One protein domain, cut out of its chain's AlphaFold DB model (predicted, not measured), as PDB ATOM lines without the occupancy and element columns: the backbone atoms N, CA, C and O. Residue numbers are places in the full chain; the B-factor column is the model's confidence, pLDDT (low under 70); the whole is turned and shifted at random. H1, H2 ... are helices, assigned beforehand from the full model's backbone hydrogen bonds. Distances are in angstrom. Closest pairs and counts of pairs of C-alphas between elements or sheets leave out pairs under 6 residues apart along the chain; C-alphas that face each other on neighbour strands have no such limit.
ATOM      1  N   ASP A  17     171.108  94.824 169.105       83.62
ATOM      2  CA  ASP A  17     169.746  94.355 168.813       83.62
ATOM      3  C   ASP A  17     168.692  95.291 169.421       83.62
ATOM      4  O   ASP A  17     167.761  95.721 168.743       83.62
ATOM      5  N   GLN A  18     168.895  95.730 170.670       85.31
ATOM      6  CA  GLN A  18     168.015  96.715 171.309       85.31
ATOM      7  C   GLN A  18     168.009  98.054 170.557       85.31
ATOM      8  O   GLN A  18     166.973  98.710 170.474       85.31
ATOM      9  N   LEU A  19     169.143  98.470 169.989       84.50
ATOM     10  CA  LEU A  19     169.224  99.696 169.190       84.50
ATOM     11  C   LEU A  19     168.493  99.605 167.849       84.50
ATOM     12  O   LEU A  19     168.071 100.646 167.336       84.50
ATOM     13  N   ALA A  20     168.372  98.400 167.290       82.06
ATOM     14  CA  ALA A  20     167.670  98.148 166.036       82.06
ATOM     15  C   ALA A  20     166.144  98.077 166.220       82.06
ATOM     16  O   ALA A  20     165.406  98.486 165.329       82.06
ATOM     17  N   GLU A  21     165.674  97.594 167.373       90.56
ATOM     18  CA  GLU A  21     164.243  97.396 167.641       90.56
ATOM     19  C   GLU A  21     163.539  98.630 168.226       90.56
ATOM     20  O   GLU A  21     162.335  98.819 168.033       90.56
ATOM     21  N   LEU A  22     164.257  99.478 168.970       93.00
ATOM     22  CA  LEU A  22     163.656 100.640 169.623       93.00
ATOM     23  C   LEU A  22     163.369 101.764 168.619       93.00
ATOM     24  O   LEU A  22     164.263 102.242 167.914       93.00
ATOM     25  N   SER A  23     162.131 102.269 168.643       95.75
ATOM     26  CA  SER A  23     161.796 103.546 168.008       95.75
ATOM     27  C   SER A  23     162.635 104.680 168.600       95.75
ATOM     28  O   SER A  23     163.097 104.597 169.741       95.75
ATOM     29  N   ASP A  24     162.796 105.775 167.859       96.62
ATOM     30  CA  ASP A  24     163.626 106.910 168.282       96.62
ATOM     31  C   ASP A  24     163.206 107.477 169.647       96.62
ATOM     32  O   ASP A  24     164.043 107.730 170.519       96.62
ATOM     33  N   ARG A  25     161.892 107.578 169.878       95.75
ATOM     34  CA  ARG A  25     161.333 108.005 171.164       95.75
ATOM     35  C   ARG A  25     161.622 107.002 172.281       95.75
ATOM     36  O   ARG A  25     162.078 107.399 173.353       95.75
ATOM     37  N   SER A  26     161.391 105.710 172.042       95.38
ATOM     38  CA  SER A  26     161.635 104.656 173.039       95.38
ATOM     39  C   SER A  26     163.117 104.520 173.388       95.38
ATOM     40  O   SER A  26     163.453 104.305 174.553       95.38
ATOM     41  N   LEU A  27     164.005 104.707 172.408       95.50
ATOM     42  CA  LEU A  27     165.448 104.741 172.616       95.50
ATOM     43  C   LEU A  27     165.833 105.871 173.572       95.50
ATOM     44  O   LEU A  27     166.520 105.626 174.561       95.50
ATOM     45  N   LEU A  28     165.365 107.093 173.312       95.38
ATOM     46  CA  LEU A  28     165.667 108.237 174.172       95.38
ATOM     47  C   LEU A  28     165.097 108.082 175.581       95.38
ATOM     48  O   LEU A  28     165.792 108.400 176.547       95.38
ATOM     49  N   ILE A  29     163.863 107.576 175.702       94.19
ATOM     50  CA  ILE A  29     163.250 107.266 177.000       94.19
ATOM     51  C   ILE A  29     164.166 106.329 177.777       94.19
ATOM     52  O   ILE A  29     164.570 106.662 178.885       94.19
ATOM     53  N   ARG A  30     164.537 105.191 177.188       94.38
ATOM     54  CA  ARG A  30     165.350 104.185 177.874       94.38
ATOM     55  C   ARG A  30     166.744 104.705 178.220       94.38
ATOM     56  O   ARG A  30     167.202 104.507 179.339       94.38
ATOM     57  N   PHE A  31     167.378 105.414 177.291       94.56
ATOM     58  CA  PHE A  31     168.708 105.988 177.475       94.56
ATOM     59  C   PHE A  31     168.754 107.012 178.621       94.56
ATOM     60  O   PHE A  31     169.707 107.018 179.400       94.56
ATOM     61  N   LEU A  32     167.730 107.865 178.751       95.06
ATOM     62  CA  LEU A  32     167.678 108.930 179.761       95.06
ATOM     63  C   LEU A  32     166.929 108.558 181.047       95.06
ATOM     64  O   LEU A  32     167.027 109.305 182.020       95.06
ATOM     65  N   GLU A  33     166.200 107.443 181.092       93.38
ATOM     66  CA  GLU A  33     165.426 107.043 182.276       93.38
ATOM     67  C   GLU A  33     166.275 106.995 183.560       93.38
ATOM     68  O   GLU A  33     165.818 107.547 184.563       93.38
ATOM     69  N   PRO A  34     167.519 106.466 183.572       92.75
ATOM     70  CA  PRO A  34     168.338 106.475 184.785       92.75
ATOM     71  C   PRO A  34     168.657 107.887 185.299       92.75
ATOM     72  O   PRO A  34     168.821 108.076 186.502       92.75
ATOM     73  N   VAL A  35     168.708 108.881 184.402       92.38
ATOM     74  CA  VAL A  35     168.908 110.304 184.726       92.38
ATOM     75  C   VAL A  35     167.622 110.943 185.238       92.38
ATOM     76  O   VAL A  35     167.653 111.697 186.208       92.38
ATOM     77  N   LEU A  36     166.488 110.654 184.600       91.94
ATOM     78  CA  LEU A  36     165.215 111.326 184.870       91.94
ATOM     79  C   LEU A  36     164.445 110.727 186.050       91.94
ATOM     80  O   LEU A  36     163.825 111.477 186.808       91.94
ATOM     81  N   ALA A  37     164.473 109.407 186.233       92.62
ATOM     82  CA  ALA A  37     163.699 108.731 187.272       92.62
ATOM     83  C   ALA A  37     164.002 109.253 188.693       92.62
ATOM     84  O   ALA A  37     163.045 109.552 189.411       92.62
ATOM     85  N   PRO A  38     165.272 109.482 189.099       91.44
ATOM     86  CA  PRO A  38     165.592 110.025 190.423       91.44
ATOM     87  C   PRO A  38     165.188 111.493 190.624       91.44
ATOM     88  O   PRO A  38     165.242 111.991 191.748       91.44
ATOM     89  N   LEU A  39     164.844 112.209 189.547       91.62
ATOM     90  CA  LEU A  39     164.451 113.621 189.589       91.62
ATOM     91  C   LEU A  39     162.935 113.810 189.704       91.62
ATOM     92  O   LEU A  39     162.466 114.925 189.956       91.62
ATOM     93  N   ARG A  40     162.152 112.735 189.558       89.75
ATOM     94  CA  ARG A  40     160.700 112.764 189.764       89.75
ATOM     95  C   ARG A  40     160.403 113.111 191.226       89.75
ATOM     96  O   ARG A  40     160.859 112.428 192.134       89.75
ATOM     97  N   GLY A  41     159.668 114.201 191.449       88.88
ATOM     98  CA  GLY A  41     159.354 114.705 192.795       88.88
ATOM     99  C   GLY A  41     160.535 115.337 193.547       88.88
ATOM    100  O   GLY A  41     160.372 115.738 194.696       88.88
ATOM    101  N   ALA A  42     161.713 115.452 192.924       91.19
ATOM    102  CA  ALA A  42     162.857 116.129 193.524       91.19
ATOM    103  C   ALA A  42     162.637 117.649 193.615       91.19
ATOM    104  O   ALA A  42     161.872 118.229 192.839       91.19
ATOM    105  N   SER A  43     163.355 118.299 194.536       91.75
ATOM    106  CA  SER A  43     163.388 119.760 194.631       91.75
ATOM    107  C   SER A  43     164.018 120.392 193.389       91.75
ATOM    108  O   SER A  43     164.845 119.775 192.710       91.75
ATOM    109  N   ASP A  44     163.680 121.650 193.116       88.56
ATOM    110  CA  ASP A  44     164.232 122.371 191.962       88.56
ATOM    111  C   ASP A  44     165.747 122.572 192.070       88.56
ATOM    112  O   ASP A  44     166.446 122.481 191.064       88.56
ATOM    113  N   ILE A  45     166.272 122.721 193.293       90.75
ATOM    114  CA  ILE A  45     167.719 122.740 193.563       90.75
ATOM    115  C   ILE A  45     168.366 121.450 193.049       90.75
ATOM    116  O   ILE A  45     169.304 121.503 192.260       90.75
ATOM    117  N   ARG A  46     167.814 120.287 193.413       90.25
ATOM    118  CA  ARG A  46     168.355 118.987 192.996       90.25
ATOM    119  C   ARG A  46     168.224 118.755 191.491       90.25
ATOM    120  O   ARG A  46     169.123 118.180 190.882       90.25
ATOM    121  N   LYS A  47     167.120 119.188 190.871       90.94
ATOM    122  CA  LYS A  47     166.954 119.118 189.407       90.94
ATOM    123  C   LYS A  47     167.988 119.980 188.690       90.94
ATOM    124  O   LYS A  47     168.565 119.529 187.703       90.94
ATOM    125  N   LYS A  48     168.247 121.187 189.203       90.12
ATOM    126  CA  LYS A  48     169.262 122.093 188.665       90.12
ATOM    127  C   LYS A  48     170.667 121.510 188.799       90.12
ATOM    128  O   LYS A  48     171.374 121.452 187.802       90.12
ATOM    129  N   GLU A  49     171.039 121.024 189.981       90.75
ATOM    130  CA  GLU A  49     172.326 120.348 190.201       90.75
ATOM    131  C   GLU A  49     172.508 119.172 189.235       90.75
ATOM    132  O   GLU A  49     173.569 119.014 188.631       90.75
ATOM    133  N   ALA A  50     171.448 118.383 189.030       90.69
ATOM    134  CA  ALA A  50     171.492 117.264 188.105       90.69
ATOM    135  C   ALA A  50     171.685 117.689 186.650       90.69
ATOM    136  O   ALA A  50     172.512 117.110 185.945       90.69
ATOM    137  N   PHE A  51     170.963 118.719 186.215       91.25
ATOM    138  CA  PHE A  51     171.117 119.287 184.883       91.25
ATOM    139  C   PHE A  51     172.514 119.888 184.664       91.25
ATOM    140  O   PHE A  51     173.132 119.658 183.623       91.25
ATOM    141  N   ASP A  52     173.040 120.612 185.651       90.88
ATOM    142  CA  ASP A  52     174.349 121.260 185.565       90.88
ATOM    143  C   ASP A  52     175.486 120.224 185.500       90.88
ATOM    144  O   ASP A  52     176.453 120.427 184.759       90.88
ATOM    145  N   ALA A  53     175.354 119.081 186.183       90.62
ATOM    146  CA  ALA A  53     176.346 118.009 186.109       90.62
ATOM    147  C   ALA A  53     176.247 117.147 184.834       90.62
ATOM    148  O   ALA A  53     177.166 116.371 184.554       90.62
ATOM    149  N   LEU A  54     175.168 117.258 184.044       90.88
ATOM    150  CA  LEU A  54     175.072 116.524 182.783       90.88
ATOM    151  C   LEU A  54     176.119 117.032 181.781       90.88
ATOM    152  O   LEU A  54     176.215 118.248 181.561       90.88
ATOM    153  N   PRO A  55     176.844 116.121 181.096       90.69
ATOM    154  CA  PRO A  55     177.685 116.476 179.962       90.69
ATOM    155  C   PRO A  55     176.918 117.338 178.962       90.69
ATOM    156  O   PRO A  55     175.786 117.008 178.606       90.69
ATOM    157  N   GLN A  56     177.547 118.406 178.464       90.81
ATOM    158  CA  GLN A  56     176.893 119.390 177.591       90.81
ATOM    159  C   GLN A  56     176.158 118.734 176.414       90.81
ATOM    160  O   GLN A  56     174.990 119.029 176.189       90.81
ATOM    161  N   LYS A  57     176.787 117.744 175.765       90.62
ATOM    162  CA  LYS A  57     176.220 116.974 174.642       90.62
ATOM    163  C   LYS A  57     174.916 116.219 174.951       90.62
ATOM    164  O   LYS A  57     174.243 115.781 174.025       90.62
ATOM    165  N   LEU A  58     174.584 116.005 176.227       92.38
ATOM    166  CA  LEU A  58     173.374 115.299 176.669       92.38
ATOM    167  C   LEU A  58     172.252 116.246 177.099       92.38
ATOM    168  O   LEU A  58     171.095 115.830 177.159       92.38
ATOM    169  N   ARG A  59     172.570 117.511 177.389       94.19
ATOM    170  CA  ARG A  59     171.587 118.489 177.871       94.19
ATOM    171  C   ARG A  59     170.444 118.726 176.876       94.19
ATOM    172  O   ARG A  59     169.306 118.777 177.338       94.19
ATOM    173  N   PRO A  60     170.669 118.780 175.544       96.06
ATOM    174  CA  PRO A  60     169.559 118.918 174.609       96.06
ATOM    175  C   PRO A  60     168.597 117.726 174.615       96.06
ATOM    176  O   PRO A  60     167.387 117.911 174.544       96.06
ATOM    177  N   LEU A  61     169.124 116.508 174.769       96.50
ATOM    178  CA  LEU A  61     168.328 115.279 174.825       96.50
ATOM    179  C   LEU A  61     167.480 115.260 176.107       96.50
ATOM    180  O   LEU A  61     166.301 114.911 176.077       96.50
ATOM    181  N   PHE A  62     168.077 115.679 177.228       95.31
ATOM    182  CA  PHE A  62     167.380 115.841 178.502       95.31
ATOM    183  C   PHE A  62     166.225 116.843 178.388       95.31
ATOM    184  O   PHE A  62     165.102 116.528 178.774       95.31
ATOM    185  N   LEU A  63     166.480 118.025 177.820       95.62
ATOM    186  CA  LEU A  63     165.473 119.078 177.673       95.62
ATOM    187  C   LEU A  63     164.347 118.696 176.703       95.62
ATOM    188  O   LEU A  63     163.186 118.961 177.008       95.62
ATOM    189  N   LEU A  64     164.663 117.998 175.605       97.06
ATOM    190  CA  LEU A  64     163.659 117.395 174.721       97.06
ATOM    191  C   LEU A  64     162.738 116.461 175.502       97.06
ATOM    192  O   LEU A  64     161.517 116.558 175.403       97.06
ATOM    193  N   ARG A  65     163.318 115.590 176.335       95.69
ATOM    194  CA  ARG A  65     162.532 114.615 177.083       95.69
ATOM    195  C   ARG A  65     161.696 115.240 178.198       95.69
ATOM    196  O   ARG A  65     160.607 114.730 178.474       95.69
ATOM    197  N   VAL A  66     162.184 116.306 178.833       93.06
ATOM    198  CA  VAL A  66     161.423 117.074 179.832       93.06
ATOM    199  C   VAL A  66     160.239 117.779 179.177       93.06
ATOM    200  O   VAL A  66     159.126 117.625 179.673       93.06
ATOM    201  N   LEU A  67     160.449 118.484 178.058       95.62
ATOM    202  CA  LEU A  67     159.359 119.133 177.325       95.62
ATOM    203  C   LEU A  67     158.303 118.107 176.908       95.62
ATOM    204  O   LEU A  67     157.140 118.229 177.282       95.62
ATOM    205  N   ASP A  68     158.719 117.056 176.205       96.19
ATOM    206  CA  ASP A  68     157.801 116.046 175.683       96.19
ATOM    207  C   ASP A  68     157.086 115.258 176.784       96.19
ATOM    208  O   ASP A  68     155.913 114.917 176.661       96.19
ATOM    209  N   GLY A  69     157.760 115.013 177.909       94.12
ATOM    210  CA  GLY A  69     157.158 114.339 179.058       94.12
ATOM    211  C   GLY A  69     156.002 115.090 179.697       94.12
ATOM    212  O   GLY A  69     155.186 114.468 180.369       94.12
ATOM    213  N   HIS A  70     155.957 116.399 179.490       93.50
ATOM    214  CA  HIS A  70     154.948 117.279 180.041       93.50
ATOM    215  C   HIS A  70     153.915 117.697 178.998       93.50
ATOM    216  O   HIS A  70     152.739 117.810 179.320       93.50
ATOM    217  N   ALA A  71     154.340 117.901 177.754       95.06
ATOM    218  CA  ALA A  71     153.551 118.599 176.751       95.06
ATOM    219  C   ALA A  71     152.877 117.667 175.723       95.06
ATOM    220  O   ALA A  71     152.054 118.127 174.940       95.06
ATOM    221  N   ALA A  72     153.204 116.368 175.702       93.81
ATOM    222  CA  ALA A  72     152.744 115.462 174.647       93.81
ATOM    223  C   ALA A  72     151.318 114.924 174.814       93.81
ATOM    224  O   ALA A  72     150.724 114.510 173.827       93.81
ATOM    225  N   GLY A  73     150.783 114.857 176.037       93.88
ATOM    226  CA  GLY A  73     149.566 114.077 176.293       93.88
ATOM    227  C   GLY A  73     148.285 114.692 175.722       93.88
ATOM    228  O   GLY A  73     147.359 113.960 175.379       93.88
ATOM    229  N   SER A  74     148.225 116.019 175.596       95.88
ATOM    230  CA  SER A  74     147.053 116.738 175.092       95.88
ATOM    231  C   SER A  74     147.354 118.216 174.835       95.88
ATOM    232  O   SER A  74     148.278 118.784 175.419       95.88
ATOM    233  N   ALA A  75     146.495 118.882 174.058       96.50
ATOM    234  CA  ALA A  75     146.583 120.321 173.821       96.50
ATOM    235  C   ALA A  75     146.507 121.164 175.108       96.50
ATOM    236  O   ALA A  75     147.131 122.221 175.193       96.50
ATOM    237  N   TRP A  76     145.774 120.704 176.132       95.06
ATOM    238  CA  TRP A  76     145.692 121.420 177.410       95.06
ATOM    239  C   TRP A  76     146.999 121.297 178.207       95.06
ATOM    240  O   TRP A  76     147.479 122.295 178.743       95.06
ATOM    241  N   GLU A  77     147.600 120.102 178.255       96.00
ATOM    242  CA  GLU A  77     148.906 119.894 178.889       96.00
ATOM    243  C   GLU A  77     149.981 120.686 178.152       96.00
ATOM    244  O   GLU A  77     150.766 121.393 178.786       96.00
ATOM    245  N   TYR A  78     149.958 120.642 176.818       97.75
ATOM    246  CA  TYR A  78     150.823 121.443 175.963       97.75
ATOM    247  C   TYR A  78     150.717 122.935 176.300       97.75
ATOM    248  O   TYR A  78     151.725 123.585 176.586       97.75
ATOM    249  N   TYR A  79     149.494 123.467 176.350       97.12
ATOM    250  CA  TYR A  79     149.215 124.854 176.714       97.12
ATOM    251  C   TYR A  79     149.742 125.216 178.107       97.12
ATOM    252  O   TYR A  79     150.487 126.188 178.252       97.12
ATOM    253  N   VAL A  80     149.404 124.440 179.137       95.38
ATOM    254  CA  VAL A  80     149.798 124.772 180.512       95.38
ATOM    255  C   VAL A  80     151.301 124.707 180.702       95.38
ATOM    256  O   VAL A  80     151.884 125.645 181.251       95.38
ATOM    257  N   TRP A  81     151.954 123.660 180.209       95.31
ATOM    258  CA  TRP A  81     153.390 123.509 180.402       95.31
ATOM    259  C   TRP A  81     154.199 124.540 179.625       95.31
ATOM    260  O   TRP A  81     155.118 125.132 180.190       95.31
ATOM    261  N   THR A  82     153.839 124.829 178.374       95.62
ATOM    262  CA  THR A  82     154.518 125.887 177.605       95.62
ATOM    263  C   THR A  82     154.299 127.269 178.222       95.62
ATOM    264  O   THR A  82     155.246 128.052 178.313       95.62
ATOM    265  N   GLY A  83     153.101 127.549 178.743       94.56
ATOM    266  CA  GLY A  83     152.812 128.807 179.429       94.56
ATOM    267  C   GLY A  83     153.568 128.957 180.750       94.56
ATOM    268  O   GLY A  83     154.092 130.034 181.034       94.56
ATOM    269  N   MET A  84     153.694 127.882 181.535       92.19
ATOM    270  CA  MET A  84     154.528 127.873 182.743       92.19
ATOM    271  C   MET A  84     156.008 128.098 182.411       92.19
ATOM    272  O   MET A  84     156.662 128.909 183.064       92.19
ATOM    273  N   LEU A  85     156.529 127.431 181.377       91.88
ATOM    274  CA  LEU A  85     157.923 127.585 180.949       91.88
ATOM    275  C   LEU A  85     158.231 129.018 180.498       91.88
ATOM    276  O   LEU A  85     159.286 129.551 180.842       91.88
ATOM    277  N   LEU A  86     157.307 129.667 179.786       91.31
ATOM    278  CA  LEU A  86     157.442 131.065 179.359       91.31
ATOM    279  C   LEU A  86     157.485 132.066 180.518       91.31
ATOM    280  O   LEU A  86     158.084 133.132 180.376       91.31
ATOM    281  N   GLN A  87     156.900 131.726 181.669       89.44
ATOM    282  CA  GLN A  87     157.006 132.526 182.895       89.44
ATOM    283  C   GLN A  87     158.348 132.328 183.621       89.44
ATOM    284  O   GLN A  87     158.637 133.039 184.581       89.44
ATOM    285  N   THR A  88     159.195 131.413 183.138       87.94
ATOM    286  CA  THR A  88     160.575 131.190 183.594       87.94
ATOM    287  C   THR A  88     161.564 131.466 182.448       87.94
ATOM    288  O   THR A  88     161.996 130.527 181.772       87.94
ATOM    289  N   PRO A  89     161.925 132.741 182.186       83.19
ATOM    290  CA  PRO A  89     162.625 133.142 180.961       83.19
ATOM    291  C   PRO A  89     163.934 132.390 180.697       83.19
ATOM    292  O   PRO A  89     164.198 132.009 179.556       83.19
ATOM    293  N   ASP A  90     164.716 132.115 181.743       88.81
ATOM    294  CA  ASP A  90     165.986 131.392 181.621       88.81
ATOM    295  C   ASP A  90     165.776 129.936 181.177       88.81
ATOM    296  O   ASP A  90     166.497 129.430 180.313       88.81
ATOM    297  N   THR A  91     164.747 129.268 181.709       88.38
ATOM    298  CA  THR A  91     164.380 127.897 181.322       88.38
ATOM    299  C   THR A  91     163.917 127.848 179.870       88.38
ATOM    300  O   THR A  91     164.347 126.976 179.111       88.38
ATOM    301  N   TRP A  92     163.071 128.798 179.458       93.31
ATOM    302  CA  TRP A  92     162.596 128.894 178.078       93.31
ATOM    303  C   TRP A  92     163.746 129.140 177.096       93.31
ATOM    304  O   TRP A  92     163.866 128.442 176.087       93.31
ATOM    305  N   ALA A  93     164.642 130.079 177.409       92.56
ATOM    306  CA  ALA A  93     165.821 130.348 176.591       92.56
ATOM    307  C   ALA A  93     166.735 129.113 176.473       92.56
ATOM    308  O   ALA A  93     167.213 128.806 175.378       92.56
ATOM    309  N   GLY A  94     166.929 128.375 177.573       92.50
ATOM    310  CA  GLY A  94     167.687 127.122 177.587       92.50
ATOM    311  C   GLY A  94     167.078 126.034 176.695       92.50
ATOM    312  O   GLY A  94     167.806 125.391 175.938       92.50
ATOM    313  N   LEU A  95     165.750 125.871 176.723       94.12
ATOM    314  CA  LEU A  95     165.020 124.952 175.836       94.12
ATOM    315  C   LEU A  95     165.228 125.300 174.358       94.12
ATOM    316  O   LEU A  95     165.618 124.440 173.569       94.12
ATOM    317  N   LEU A  96     165.041 126.569 173.984       96.19
ATOM    318  CA  LEU A  96     165.237 127.005 172.599       96.19
ATOM    319  C   LEU A  96     166.691 126.831 172.137       96.19
ATOM    320  O   LEU A  96     166.940 126.433 170.997       96.19
ATOM    321  N   ALA A  97     167.668 127.106 173.004       95.38
ATOM    322  CA  ALA A  97     169.078 126.885 172.687       95.38
ATOM    323  C   ALA A  97     169.378 125.397 172.433       95.38
ATOM    324  O   ALA A  97     170.049 125.069 171.454       95.38
ATOM    325  N   ALA A  98     168.828 124.504 173.256       93.81
ATOM    326  CA  ALA A  98     168.954 123.061 173.080       93.81
ATOM    327  C   ALA A  98     168.353 122.562 171.758       93.81
ATOM    328  O   ALA A  98     168.988 121.776 171.055       93.81
ATOM    329  N   PHE A  99     167.161 123.024 171.379       95.94
ATOM    330  CA  PHE A  99     166.539 122.597 170.117       95.94
ATOM    331  C   PHE A  99     167.246 123.168 168.891       95.94
ATOM    332  O   PHE A  99     167.362 122.482 167.874       95.94
ATOM    333  N   ARG A 100     167.833 124.365 169.010       96.38
ATOM    334  CA  ARG A 100     168.750 124.889 167.991       96.38
ATOM    335  C   ARG A 100     169.993 124.015 167.856       96.38
ATOM    336  O   ARG A 100     170.396 123.725 166.736       96.38
ATOM    337  N   GLU A 101     170.572 123.564 168.967       95.12
ATOM    338  CA  GLU A 101     171.711 122.640 168.944       95.12
ATOM    339  C   GLU A 101     171.345 121.290 168.312       95.12
ATOM    340  O   GLU A 101     172.173 120.706 167.614       95.12
ATOM    341  N   LEU A 102     170.122 120.791 168.522       94.00
ATOM    342  CA  LEU A 102     169.617 119.575 167.875       94.00
ATOM    343  C   LEU A 102     169.340 119.745 166.374       94.00
ATOM    344  O   LEU A 102     169.298 118.743 165.667       94.00
ATOM    345  N   GLY A 103     169.213 120.982 165.885       95.12
ATOM    346  CA  GLY A 103     168.826 121.276 164.502       95.12
ATOM    347  C   GLY A 103     167.323 121.131 164.244       95.12
ATOM    348  O   GLY A 103     166.910 121.011 163.096       95.12
ATOM    349  N   SER A 104     166.496 121.138 165.294       95.12
ATOM    350  CA  SER A 104     165.047 120.909 165.214       95.12
ATOM    351  C   SER A 104     164.296 122.198 164.859       95.12
ATOM    352  O   SER A 104     163.639 122.796 165.710       95.12
ATOM    353  N   LEU A 105     164.435 122.655 163.611       95.19
ATOM    354  CA  LEU A 105     163.868 123.928 163.142       95.19
ATOM    355  C   LEU A 105     162.338 123.973 163.237       95.19
ATOM    356  O   LEU A 105     161.807 124.917 163.810       95.19
ATOM    357  N   GLU A 106     161.645 122.930 162.784       96.44
ATOM    358  CA  GLU A 106     160.176 122.859 162.857       96.44
ATOM    359  C   GLU A 106     159.675 122.937 164.306       96.44
ATOM    360  O   GLU A 106     158.712 123.634 164.612       96.44
ATOM    361  N   LEU A 107     160.379 122.287 165.241       97.75
ATOM    362  CA  LEU A 107     160.040 122.370 166.662       97.75
ATOM    363  C   LEU A 107     160.245 123.790 167.206       97.75
ATOM    364  O   LEU A 107     159.448 124.260 168.015       97.75
ATOM    365  N   LEU A 108     161.299 124.484 166.772       98.06
ATOM    366  CA  LEU A 108     161.536 125.877 167.155       98.06
ATOM    367  C   LEU A 108     160.445 126.813 166.628       98.06
ATOM    368  O   LEU A 108     160.034 127.706 167.368       98.06
ATOM    369  N   GLU A 109     159.987 126.613 165.395       97.81
ATOM    370  CA  GLU A 109     158.898 127.388 164.788       97.81
ATOM    371  C   GLU A 109     157.590 127.176 165.553       97.81
ATOM    372  O   GLU A 109     157.023 128.141 166.069       97.81
ATOM    373  N   THR A 110     157.194 125.921 165.785       97.94
ATOM    374  CA  THR A 110     155.990 125.600 166.567       97.94
ATOM    375  C   THR A 110     156.038 126.193 167.980       97.94
ATOM    376  O   THR A 110     155.035 126.699 168.496       97.94
ATOM    377  N   LEU A 111     157.205 126.181 168.633       97.88
ATOM    378  CA  LEU A 111     157.376 126.789 169.957       97.88
ATOM    379  C   LEU A 111     157.351 128.323 169.916       97.88
ATOM    380  O   LEU A 111     156.916 128.948 170.887       97.88
ATOM    381  N   ALA A 112     157.803 128.943 168.826       97.81
ATOM    382  CA  ALA A 112     157.722 130.387 168.638       97.81
ATOM    383  C   ALA A 112     156.266 130.843 168.463       97.81
ATOM    384  O   ALA A 112     155.850 131.787 169.144       97.81
ATOM    385  N   ASP A 113     155.492 130.132 167.644       98.12
ATOM    386  CA  ASP A 113     154.063 130.392 167.449       98.12
ATOM    387  C   ASP A 113     153.287 130.189 168.754       98.12
ATOM    388  O   ASP A 113     152.533 131.061 169.190       98.12
ATOM    389  N   THR A 114     153.580 129.105 169.475       97.69
ATOM    390  CA  THR A 114     153.021 128.858 170.812       97.69
ATOM    391  C   THR A 114     153.340 129.985 171.792       97.69
ATOM    392  O   THR A 114     152.476 130.436 172.549       97.69
ATOM    393  N   ALA A 115     154.572 130.498 171.774       96.56
ATOM    394  CA  ALA A 115     154.943 131.628 172.614       96.56
ATOM    395  C   ALA A 115     154.209 132.919 172.237       96.56
ATOM    396  O   ALA A 115     153.924 133.726 173.125       96.56
ATOM    397  N   ALA A 116     153.890 133.129 170.959       96.62
ATOM    398  CA  ALA A 116     153.109 134.280 170.518       96.62
ATOM    399  C   ALA A 116     151.683 134.245 171.090       96.62
ATOM    400  O   ALA A 116     151.226 135.259 171.625       96.62
ATOM    401  N   VAL A 117     151.030 133.077 171.083       96.00
ATOM    402  CA  VAL A 117     149.695 132.886 171.684       96.00
ATOM    403  C   VAL A 117     149.710 133.209 173.177       96.00
ATOM    404  O   VAL A 117     148.899 134.005 173.659       96.00
ATOM    405  N   HIS A 118     150.683 132.668 173.914       94.62
ATOM    406  CA  HIS A 118     150.831 132.958 175.344       94.62
ATOM    407  C   HIS A 118     151.083 134.438 175.617       94.62
ATOM    408  O   HIS A 118     150.439 135.016 176.490       94.62
ATOM    409  N   ARG A 119     151.985 135.083 174.869       92.25
ATOM    410  CA  ARG A 119     152.275 136.514 175.055       92.25
ATOM    411  C   ARG A 119     151.038 137.368 174.813       92.25
ATOM    412  O   ARG A 119     150.727 138.186 175.671       92.25
ATOM    413  N   LYS A 120     150.296 137.111 173.732       91.62
ATOM    414  CA  LYS A 120     149.029 137.791 173.432       91.62
ATOM    415  C   LYS A 120     148.022 137.638 174.573       91.62
ATOM    416  O   LYS A 120     147.389 138.610 174.971       91.62
ATOM    417  N   ARG A 121     147.905 136.443 175.166       88.00
ATOM    418  CA  ARG A 121     147.034 136.214 176.337       88.00
ATOM    419  C   ARG A 121     147.454 137.043 177.555       88.00
ATOM    420  O   ARG A 121     146.591 137.420 178.355       88.00
ATOM    421  N   LEU A 122     148.755 137.258 177.735       85.50
ATOM    422  CA  LEU A 122     149.336 137.970 178.876       85.50
ATOM    423  C   LEU A 122     149.391 139.493 178.689       85.50
ATOM    424  O   LEU A 122     149.654 140.203 179.660       85.50
ATOM    425  N   GLU A 123     149.121 140.011 177.488       85.62
ATOM    426  CA  GLU A 123     149.097 141.451 177.225       85.62
ATOM    427  C   GLU A 123     148.167 142.185 178.203       85.62
ATOM    428  O   GLU A 123     147.006 141.826 178.403       85.62
ATOM    429  N   GLY A 124     148.707 143.211 178.865       78.31
ATOM    430  CA  GLY A 124     147.974 144.022 179.840       78.31
ATOM    431  C   GLY A 124     147.687 143.342 181.188       78.31
ATOM    432  O   GLY A 124     147.060 143.968 182.043       78.31
ATOM    433  N   LYS A 125     148.149 142.105 181.423       79.06
ATOM    434  CA  LYS A 125     147.941 141.376 182.686       79.06
ATOM    435  C   LYS A 125     149.219 141.380 183.527       79.06
ATOM    436  O   LYS A 125     150.188 140.700 183.204       79.06
ATOM    437  N   SER A 126     149.209 142.128 184.631       77.81
ATOM    438  CA  SER A 126     150.296 142.135 185.618       77.81
ATOM    439  C   SER A 126     149.734 142.034 187.047       77.81
ATOM    440  O   SER A 126     149.015 142.945 187.460       77.81
ATOM    441  N   PRO A 127     150.047 140.969 187.813       77.56
ATOM    442  CA  PRO A 127     150.871 139.824 187.420       77.56
ATOM    443  C   PRO A 127     150.174 138.933 186.379       77.56
ATOM    444  O   PRO A 127     148.947 138.838 186.339       77.56
ATOM    445  N   ALA A 128     150.972 138.271 185.542       81.12
ATOM    446  CA  ALA A 128     150.490 137.267 184.602       81.12
ATOM    447  C   ALA A 128     149.863 136.089 185.374       81.12
ATOM    448  O   ALA A 128     150.555 135.474 186.188       81.12
ATOM    449  N   PRO A 129     148.580 135.750 185.158       86.00
ATOM    450  CA  PRO A 129     147.998 134.581 185.802       86.00
ATOM    451  C   PRO A 129     148.627 133.296 185.236       86.00
ATOM    452  O   PRO A 129     148.916 133.230 184.032       86.00
ATOM    453  N   PRO A 130     148.809 132.249 186.060       88.62
ATOM    454  CA  PRO A 130     149.238 130.953 185.551       88.62
ATOM    455  C   PRO A 130     148.222 130.429 184.518       88.62
ATOM    456  O   PRO A 130     147.021 130.700 184.640       88.62
ATOM    457  N   PRO A 131     148.676 129.727 183.468       91.69
ATOM    458  CA  PRO A 131     147.769 129.051 182.548       91.69
ATOM    459  C   PRO A 131     147.016 127.938 183.291       91.69
ATOM    460  O   PRO A 131     147.584 127.251 184.143       91.69
ATOM    461  N   ALA A 132     145.734 127.765 182.984       92.31
ATOM    462  CA  ALA A 132     144.875 126.770 183.615       92.31
ATOM    463  C   ALA A 132     143.960 126.102 182.586       92.31
ATOM    464  O   ALA A 132     143.577 126.714 181.594       92.31
ATOM    465  N   ALA A 133     143.539 124.863 182.856       88.25
ATOM    466  CA  ALA A 133     142.604 124.137 181.989       88.25
ATOM    467  C   ALA A 133     141.305 124.923 181.725       88.25
ATOM    468  O   ALA A 133     140.777 124.905 180.616       88.25
ATOM    469  N   SER A 134     140.825 125.668 182.725       91.31
ATOM    470  CA  SER A 134     139.614 126.488 182.620       91.31
ATOM    471  C   SER A 134     139.743 127.671 181.654       91.31
ATOM    472  O   SER A 134     138.726 128.258 181.289       91.31
ATOM    473  N   ASP A 135     140.949 128.011 181.183       92.31
ATOM    474  CA  ASP A 135     141.120 128.996 180.111       92.31
ATOM    475  C   ASP A 135     140.454 128.518 178.810       92.31
ATOM    476  O   ASP A 135     139.820 129.311 178.123       92.31
ATOM    477  N   PHE A 136     140.508 127.215 178.500       93.44
ATOM    478  CA  PHE A 136     139.883 126.653 177.291       93.44
ATOM    479  C   PHE A 136     138.352 126.704 177.333       93.44
ATOM    480  O   PHE A 136     137.709 126.801 176.291       93.44
ATOM    481  N   GLU A 137     137.763 126.644 178.529       91.31
ATOM    482  CA  GLU A 137     136.316 126.787 178.723       91.31
ATOM    483  C   GLU A 137     135.872 128.244 178.553       91.31
ATOM    484  O   GLU A 137     134.802 128.517 178.011       91.31
ATOM    485  N   ARG A 138     136.703 129.185 179.015       91.44
ATOM    486  CA  ARG A 138     136.430 130.628 178.959       91.44
ATOM    487  C   ARG A 138     136.688 131.219 177.577       91.44
ATOM    488  O   ARG A 138     136.022 132.179 177.198       91.44
ATOM    489  N   GLU A 139     137.641 130.657 176.841       92.94
ATOM    490  CA  GLU A 139     138.123 131.177 175.564       92.94
ATOM    491  C   GLU A 139     138.156 130.050 174.507       92.94
ATOM    492  O   GLU A 139     139.214 129.490 174.222       92.94
ATOM    493  N   PRO A 140     137.019 129.706 173.865       89.38
ATOM    494  CA  PRO A 140     136.975 128.620 172.875       89.38
ATOM    495  C   PRO A 140     137.931 128.811 171.687       89.38
ATOM    496  O   PRO A 140     138.419 127.836 171.121       89.38
ATOM    497  N   GLY A 141     138.233 130.066 171.327       95.25
ATOM    498  CA  GLY A 141     139.235 130.387 170.309       95.25
ATOM    499  C   GLY A 141     140.650 129.957 170.710       95.25
ATOM    500  O   GLY A 141     141.358 129.389 169.886       95.25
ATOM    501  N   LEU A 142     141.023 130.138 171.985       95.19
ATOM    502  CA  LEU A 142     142.308 129.685 172.526       95.19
ATOM    503  C   LEU A 142     142.421 128.163 172.449       95.19
ATOM    504  O   LEU A 142     143.468 127.643 172.077       95.19
ATOM    505  N   ARG A 143     141.340 127.447 172.773       95.69
ATOM    506  CA  ARG A 143     141.318 125.987 172.672       95.69
ATOM    507  C   ARG A 143     141.623 125.522 171.247       95.69
ATOM    508  O   ARG A 143     142.519 124.707 171.072       95.69
ATOM    509  N   ALA A 144     140.909 126.050 170.253       96.50
ATOM    510  CA  ALA A 144     141.104 125.659 168.856       96.50
ATOM    511  C   ALA A 144     142.521 125.992 168.353       96.50
ATOM    512  O   ALA A 144     143.144 125.189 167.661       96.50
ATOM    513  N   GLU A 145     143.049 127.158 168.733       97.62
ATOM    514  CA  GLU A 145     144.408 127.583 168.385       97.62
ATOM    515  C   GLU A 145     145.471 126.664 169.014       97.62
ATOM    516  O   GLU A 145     146.377 126.196 168.325       97.62
ATOM    517  N   MET A 146     145.325 126.319 170.297       97.75
ATOM    518  CA  MET A 146     146.249 125.413 170.984       97.75
ATOM    519  C   MET A 146     146.123 123.955 170.527       97.75
ATOM    520  O   MET A 146     147.125 123.245 170.522       97.75
ATOM    521  N   GLU A 147     144.933 123.498 170.127       98.00
ATOM    522  CA  GLU A 147     144.741 122.183 169.497       98.00
ATOM    523  C   GLU A 147     145.492 122.101 168.161       98.00
ATOM    524  O   GLU A 147     146.188 121.117 167.911       98.00
ATOM    525  N   ALA A 148     145.437 123.153 167.337       98.19
ATOM    526  CA  ALA A 148     146.197 123.214 166.089       98.19
ATOM    527  C   ALA A 148     147.719 123.238 166.329       98.19
ATOM    528  O   ALA A 148     148.461 122.519 165.661       98.19
ATOM    529  N   LEU A 149     148.187 124.017 167.310       98.44
ATOM    530  CA  LEU A 149     149.608 124.073 167.676       98.44
ATOM    531  C   LEU A 149     150.115 122.752 168.260       98.44
ATOM    532  O   LEU A 149     151.224 122.327 167.943       98.44
ATOM    533  N   HIS A 150     149.309 122.072 169.078       98.44
ATOM    534  CA  HIS A 150     149.652 120.749 169.600       98.44
ATOM    535  C   HIS A 150     149.731 119.709 168.474       98.44
ATOM    536  O   HIS A 150     150.694 118.946 168.421       98.44
ATOM    537  N   ALA A 151     148.811 119.752 167.506       98.25
ATOM    538  CA  ALA A 151     148.871 118.898 166.321       98.25
ATOM    539  C   ALA A 151     150.117 119.161 165.449       98.25
ATOM    540  O   ALA A 151     150.660 118.226 164.866       98.25
ATOM    541  N   ALA A 152     150.601 120.407 165.374       98.25
ATOM    542  CA  ALA A 152     151.867 120.742 164.710       98.25
ATOM    543  C   ALA A 152     153.102 120.335 165.540       98.25
ATOM    544  O   ALA A 152     154.156 120.008 164.992       98.25
ATOM    545  N   TYR A 153     152.979 120.328 166.867       98.31
ATOM    546  CA  TYR A 153     154.043 119.932 167.784       98.31
ATOM    547  C   TYR A 153     154.374 118.439 167.685       98.31
ATOM    548  O   TYR A 153     155.552 118.089 167.717       98.31
ATOM    549  N   GLU A 154     153.378 117.563 167.537       97.56
ATOM    550  CA  GLU A 154     153.585 116.107 167.481       97.56
ATOM    551  C   GLU A 154     154.572 115.638 166.386       97.56
ATOM    552  O   GLU A 154     155.536 114.937 166.714       97.56
ATOM    553  N   PRO A 155     154.417 116.012 165.100       97.62
ATOM    554  CA  PRO A 155     155.397 115.650 164.080       97.62
ATOM    555  C   PRO A 155     156.745 116.356 164.293       97.62
ATOM    556  O   PRO A 155     157.794 115.732 164.127       97.62
ATOM    557  N   ALA A 156     156.743 117.614 164.748       97.94
ATOM    558  CA  ALA A 156     157.970 118.375 164.980       97.94
ATOM    559  C   ALA A 156     158.830 117.782 166.116       97.94
ATOM    560  O   ALA A 156     160.060 117.716 166.019       97.94
ATOM    561  N   VAL A 157     158.200 117.306 167.197       97.38
ATOM    562  CA  VAL A 157     158.912 116.622 168.282       97.38
ATOM    563  C   VAL A 157     159.385 115.237 167.844       97.38
ATOM    564  O   VAL A 157     160.479 114.828 168.233       97.38
ATOM    565  N   ALA A 158     158.627 114.525 167.003       96.94
ATOM    566  CA  ALA A 158     159.057 113.239 166.452       96.94
ATOM    567  C   ALA A 158     160.347 113.377 165.622       96.94
ATOM    568  O   ALA A 158     161.276 112.584 165.789       96.94
ATOM    569  N   GLU A 159     160.453 114.425 164.807       96.81
ATOM    570  CA  GLU A 159     161.672 114.746 164.060       96.81
ATOM    571  C   GLU A 159     162.844 115.109 164.996       96.81
ATOM    572  O   GLU A 159     163.967 114.625 164.825       96.81
ATOM    573  N   ALA A 160     162.586 115.872 166.065       97.50
ATOM    574  CA  ALA A 160     163.594 116.136 167.094       97.50
ATOM    575  C   ALA A 160     164.079 114.847 167.789       97.50
ATOM    576  O   ALA A 160     165.279 114.691 168.048       97.50
ATOM    577  N   TYR A 161     163.173 113.899 168.051       97.75
ATOM    578  CA  TYR A 161     163.525 112.578 168.575       97.75
ATOM    579  C   TYR A 161     164.396 111.788 167.605       97.75
ATOM    580  O   TYR A 161     165.353 111.164 168.063       97.75
ATOM    581  N   ARG A 162     164.127 111.841 166.297       96.50
ATOM    582  CA  ARG A 162     164.960 111.186 165.280       96.50
ATOM    583  C   ARG A 162     166.396 111.701 165.315       96.50
ATOM    584  O   ARG A 162     167.329 110.915 165.503       96.50
ATOM    585  N   ALA A 163     166.576 113.020 165.250       95.75
ATOM    586  CA  ALA A 163     167.897 113.648 165.318       95.75
ATOM    587  C   ALA A 163     168.633 113.317 166.633       95.75
ATOM    588  O   ALA A 163     169.834 113.029 166.651       95.75
ATOM    589  N   ALA A 164     167.917 113.316 167.757       96.38
ATOM    590  CA  ALA A 164     168.491 112.961 169.048       96.38
ATOM    591  C   ALA A 164     168.854 111.466 169.145       96.38
ATOM    592  O   ALA A 164     169.910 111.120 169.683       96.38
ATOM    593  N   ALA A 165     168.024 110.578 168.597       95.38
ATOM    594  CA  ALA A 165     168.255 109.137 168.572       95.38
ATOM    595  C   ALA A 165     169.492 108.779 167.741       95.38
ATOM    596  O   ALA A 165     170.299 107.951 168.165       95.38
ATOM    597  N   GLU A 166     169.709 109.445 166.607       94.25
ATOM    598  CA  GLU A 166     170.937 109.303 165.815       94.25
ATOM    599  C   GLU A 166     172.197 109.637 166.634       94.25
ATOM    600  O   GLU A 166     173.182 108.887 166.591       94.25
ATOM    601  N   ARG A 167     172.157 110.696 167.458       93.75
ATOM    602  CA  ARG A 167     173.262 111.043 168.375       93.75
ATOM    603  C   ARG A 167     173.497 109.963 169.427       93.75
ATOM    604  O   ARG A 167     174.650 109.602 169.665       93.75
ATOM    605  N   VAL A 168     172.431 109.426 170.025       93.25
ATOM    606  CA  VAL A 168     172.518 108.333 171.011       93.25
ATOM    607  C   VAL A 168     173.123 107.081 170.378       93.25
ATOM    608  O   VAL A 168     174.105 106.549 170.896       93.25
ATOM    609  N   ARG A 169     172.619 106.652 169.213       92.06
ATOM    610  CA  ARG A 169     173.165 105.502 168.470       92.06
ATOM    611  C   ARG A 169     174.643 105.700 168.131       92.06
ATOM    612  O   ARG A 169     175.436 104.773 168.267       92.06
ATOM    613  N   SER A 170     175.035 106.903 167.707       90.12
ATOM    614  CA  SER A 170     176.439 107.236 167.441       90.12
ATOM    615  C   SER A 170     177.311 107.097 168.696       90.12
ATOM    616  O   SER A 170     178.333 106.411 168.661       90.12
ATOM    617  N   ALA A 171     176.871 107.666 169.823       88.44
ATOM    618  CA  ALA A 171     177.599 107.605 171.088       88.44
ATOM    619  C   ALA A 171     177.760 106.168 171.613       88.44
ATOM    620  O   ALA A 171     178.839 105.804 172.078       88.44
ATOM    621  N   LEU A 172     176.719 105.341 171.503       88.00
ATOM    622  CA  LEU A 172     176.757 103.942 171.936       88.00
ATOM    623  C   LEU A 172     177.682 103.092 171.059       88.00
ATOM    624  O   LEU A 172     178.456 102.297 171.583       88.00
ATOM    625  N   ARG A 173     177.687 103.313 169.736       85.81
ATOM    626  CA  ARG A 173     178.645 102.649 168.832       85.81
ATOM    627  C   ARG A 173     180.095 102.998 169.169       85.81
ATOM    628  O   ARG A 173     180.935 102.105 169.188       85.81
ATOM    629  N   GLN A 174     180.380 104.265 169.471       83.44
ATOM    630  CA  GLN A 174     181.720 104.703 169.881       83.44
ATOM    631  C   GLN A 174     182.143 104.116 171.233       83.44
ATOM    632  O   GLN A 174     183.315 103.803 171.419       83.44
ATOM    633  N   ALA A 175     181.206 103.955 172.173       82.25
ATOM    634  CA  ALA A 175     181.479 103.324 173.462       82.25
ATOM    635  C   ALA A 175     181.759 101.817 173.326       82.25
ATOM    636  O   ALA A 175     182.628 101.295 174.022       82.25
ATOM    637  N   ALA A 176     181.061 101.131 172.415       77.00
ATOM    638  CA  ALA A 176     181.278  99.712 172.132       77.00
ATOM    639  C   ALA A 176     182.586  99.440 171.361       77.00
ATOM    640  O   ALA A 176     183.194  98.388 171.545       77.00
ATOM    641  N   TYR A 177     183.031 100.384 170.523       66.00
ATOM    642  CA  TYR A 177     184.248 100.277 169.711       66.00
ATOM    643  C   TYR A 177     185.111 101.543 169.847       66.00
ATOM    644  O   TYR A 177     185.054 102.427 168.983       66.00
TER     645      TYR A 177
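This is residues 17 to 177 of the 186 residues of an uncharacterized protein of Paenibacillus pasadenensis (UniProt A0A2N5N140). One long helix, H9, runs along most of an elongated model, and H4, H5, H6 and H7 pack along it as a mostly crossed cluster, with H4 in the middle and H6 and H7 as a helical hairpin. H2 stands nearly square to H9, H3 lies near H2 and H4, and short H1 and H8 are near opposite ends of the model. The 161 printed residues hold nine named helices, H1 to H9 in order, and no named strand; the class is all helix. The whole is compact, with a radius of gyration of the C-alphas of 16.7 A and spans of 57 by 33 by 24 A.

Start at H1, residues 17 to 21, close to but not clearly touching H2, residues 24 to 39; their closest C-alphas, Leu 19 and Leu 27, are 7.2 A apart. With residues 24 to 31 alone H2 touches the hub, H9, residues 140 to 176, about perpendicular at 89 degrees; look at C-alphas 24 and 165, the closest, 5.1 A apart. H3, residues 44 to 53, is close to but not clearly touching H2, with closest C-alphas 39 and 47 at 6.0 A. Next find H4, residues 56 to 71, touching H6, residues 89 to 102, at a steep tilt of 66 degrees, with closest C-alphas 60 and 98 at 4.5 A. H5, residues 75 to 86, touches H9 about perpendicular at 74 degrees, with closest C-alphas 75 and 147 at 5.1 A. H7, residues 105 to 122, forms the hairpin with H6, a shallow tilt of 18 degrees, opposite ways; their closest C-alphas, 99 and 108, are 6.7 A apart. H7 also touches H9, with closest C-alphas 107 and 156 at 4.8 A. H8, residues 134 to 138, touches H9 only at the corner, C-alphas 136 and 143 being closest at 4.9 A. Every O i to N i+4 pair is within hydrogen-bond range in H1, H3, H5, H6, H7 and H8, against 8 of 12 in H2, 10 of 12 in H4 and 31 of 33 in H9.

Find C-alpha 17 at (169.746, 94.355, 168.813), where H1 begins. H2 is 22.4 A long with a kink of 59 degrees near residue 33, H4 is 23.4 A and H7 25.6 A. From C-alpha 140 at (136.975, 128.620, 172.875), H9 runs 52.9 A to C-alpha 176 at (181.278, 99.712, 172.132), with a kink of 27 degrees near residue 153.

The C-alphas of Gly 124 and Tyr 177 are the two farthest apart, 57.7 A. The printed part has no cut. The link from H7 to H8, 11 residues, is long; residues 40 to 45 stand free. Mean pLDDT of the printed part is 92.6, with residue 177 under 70.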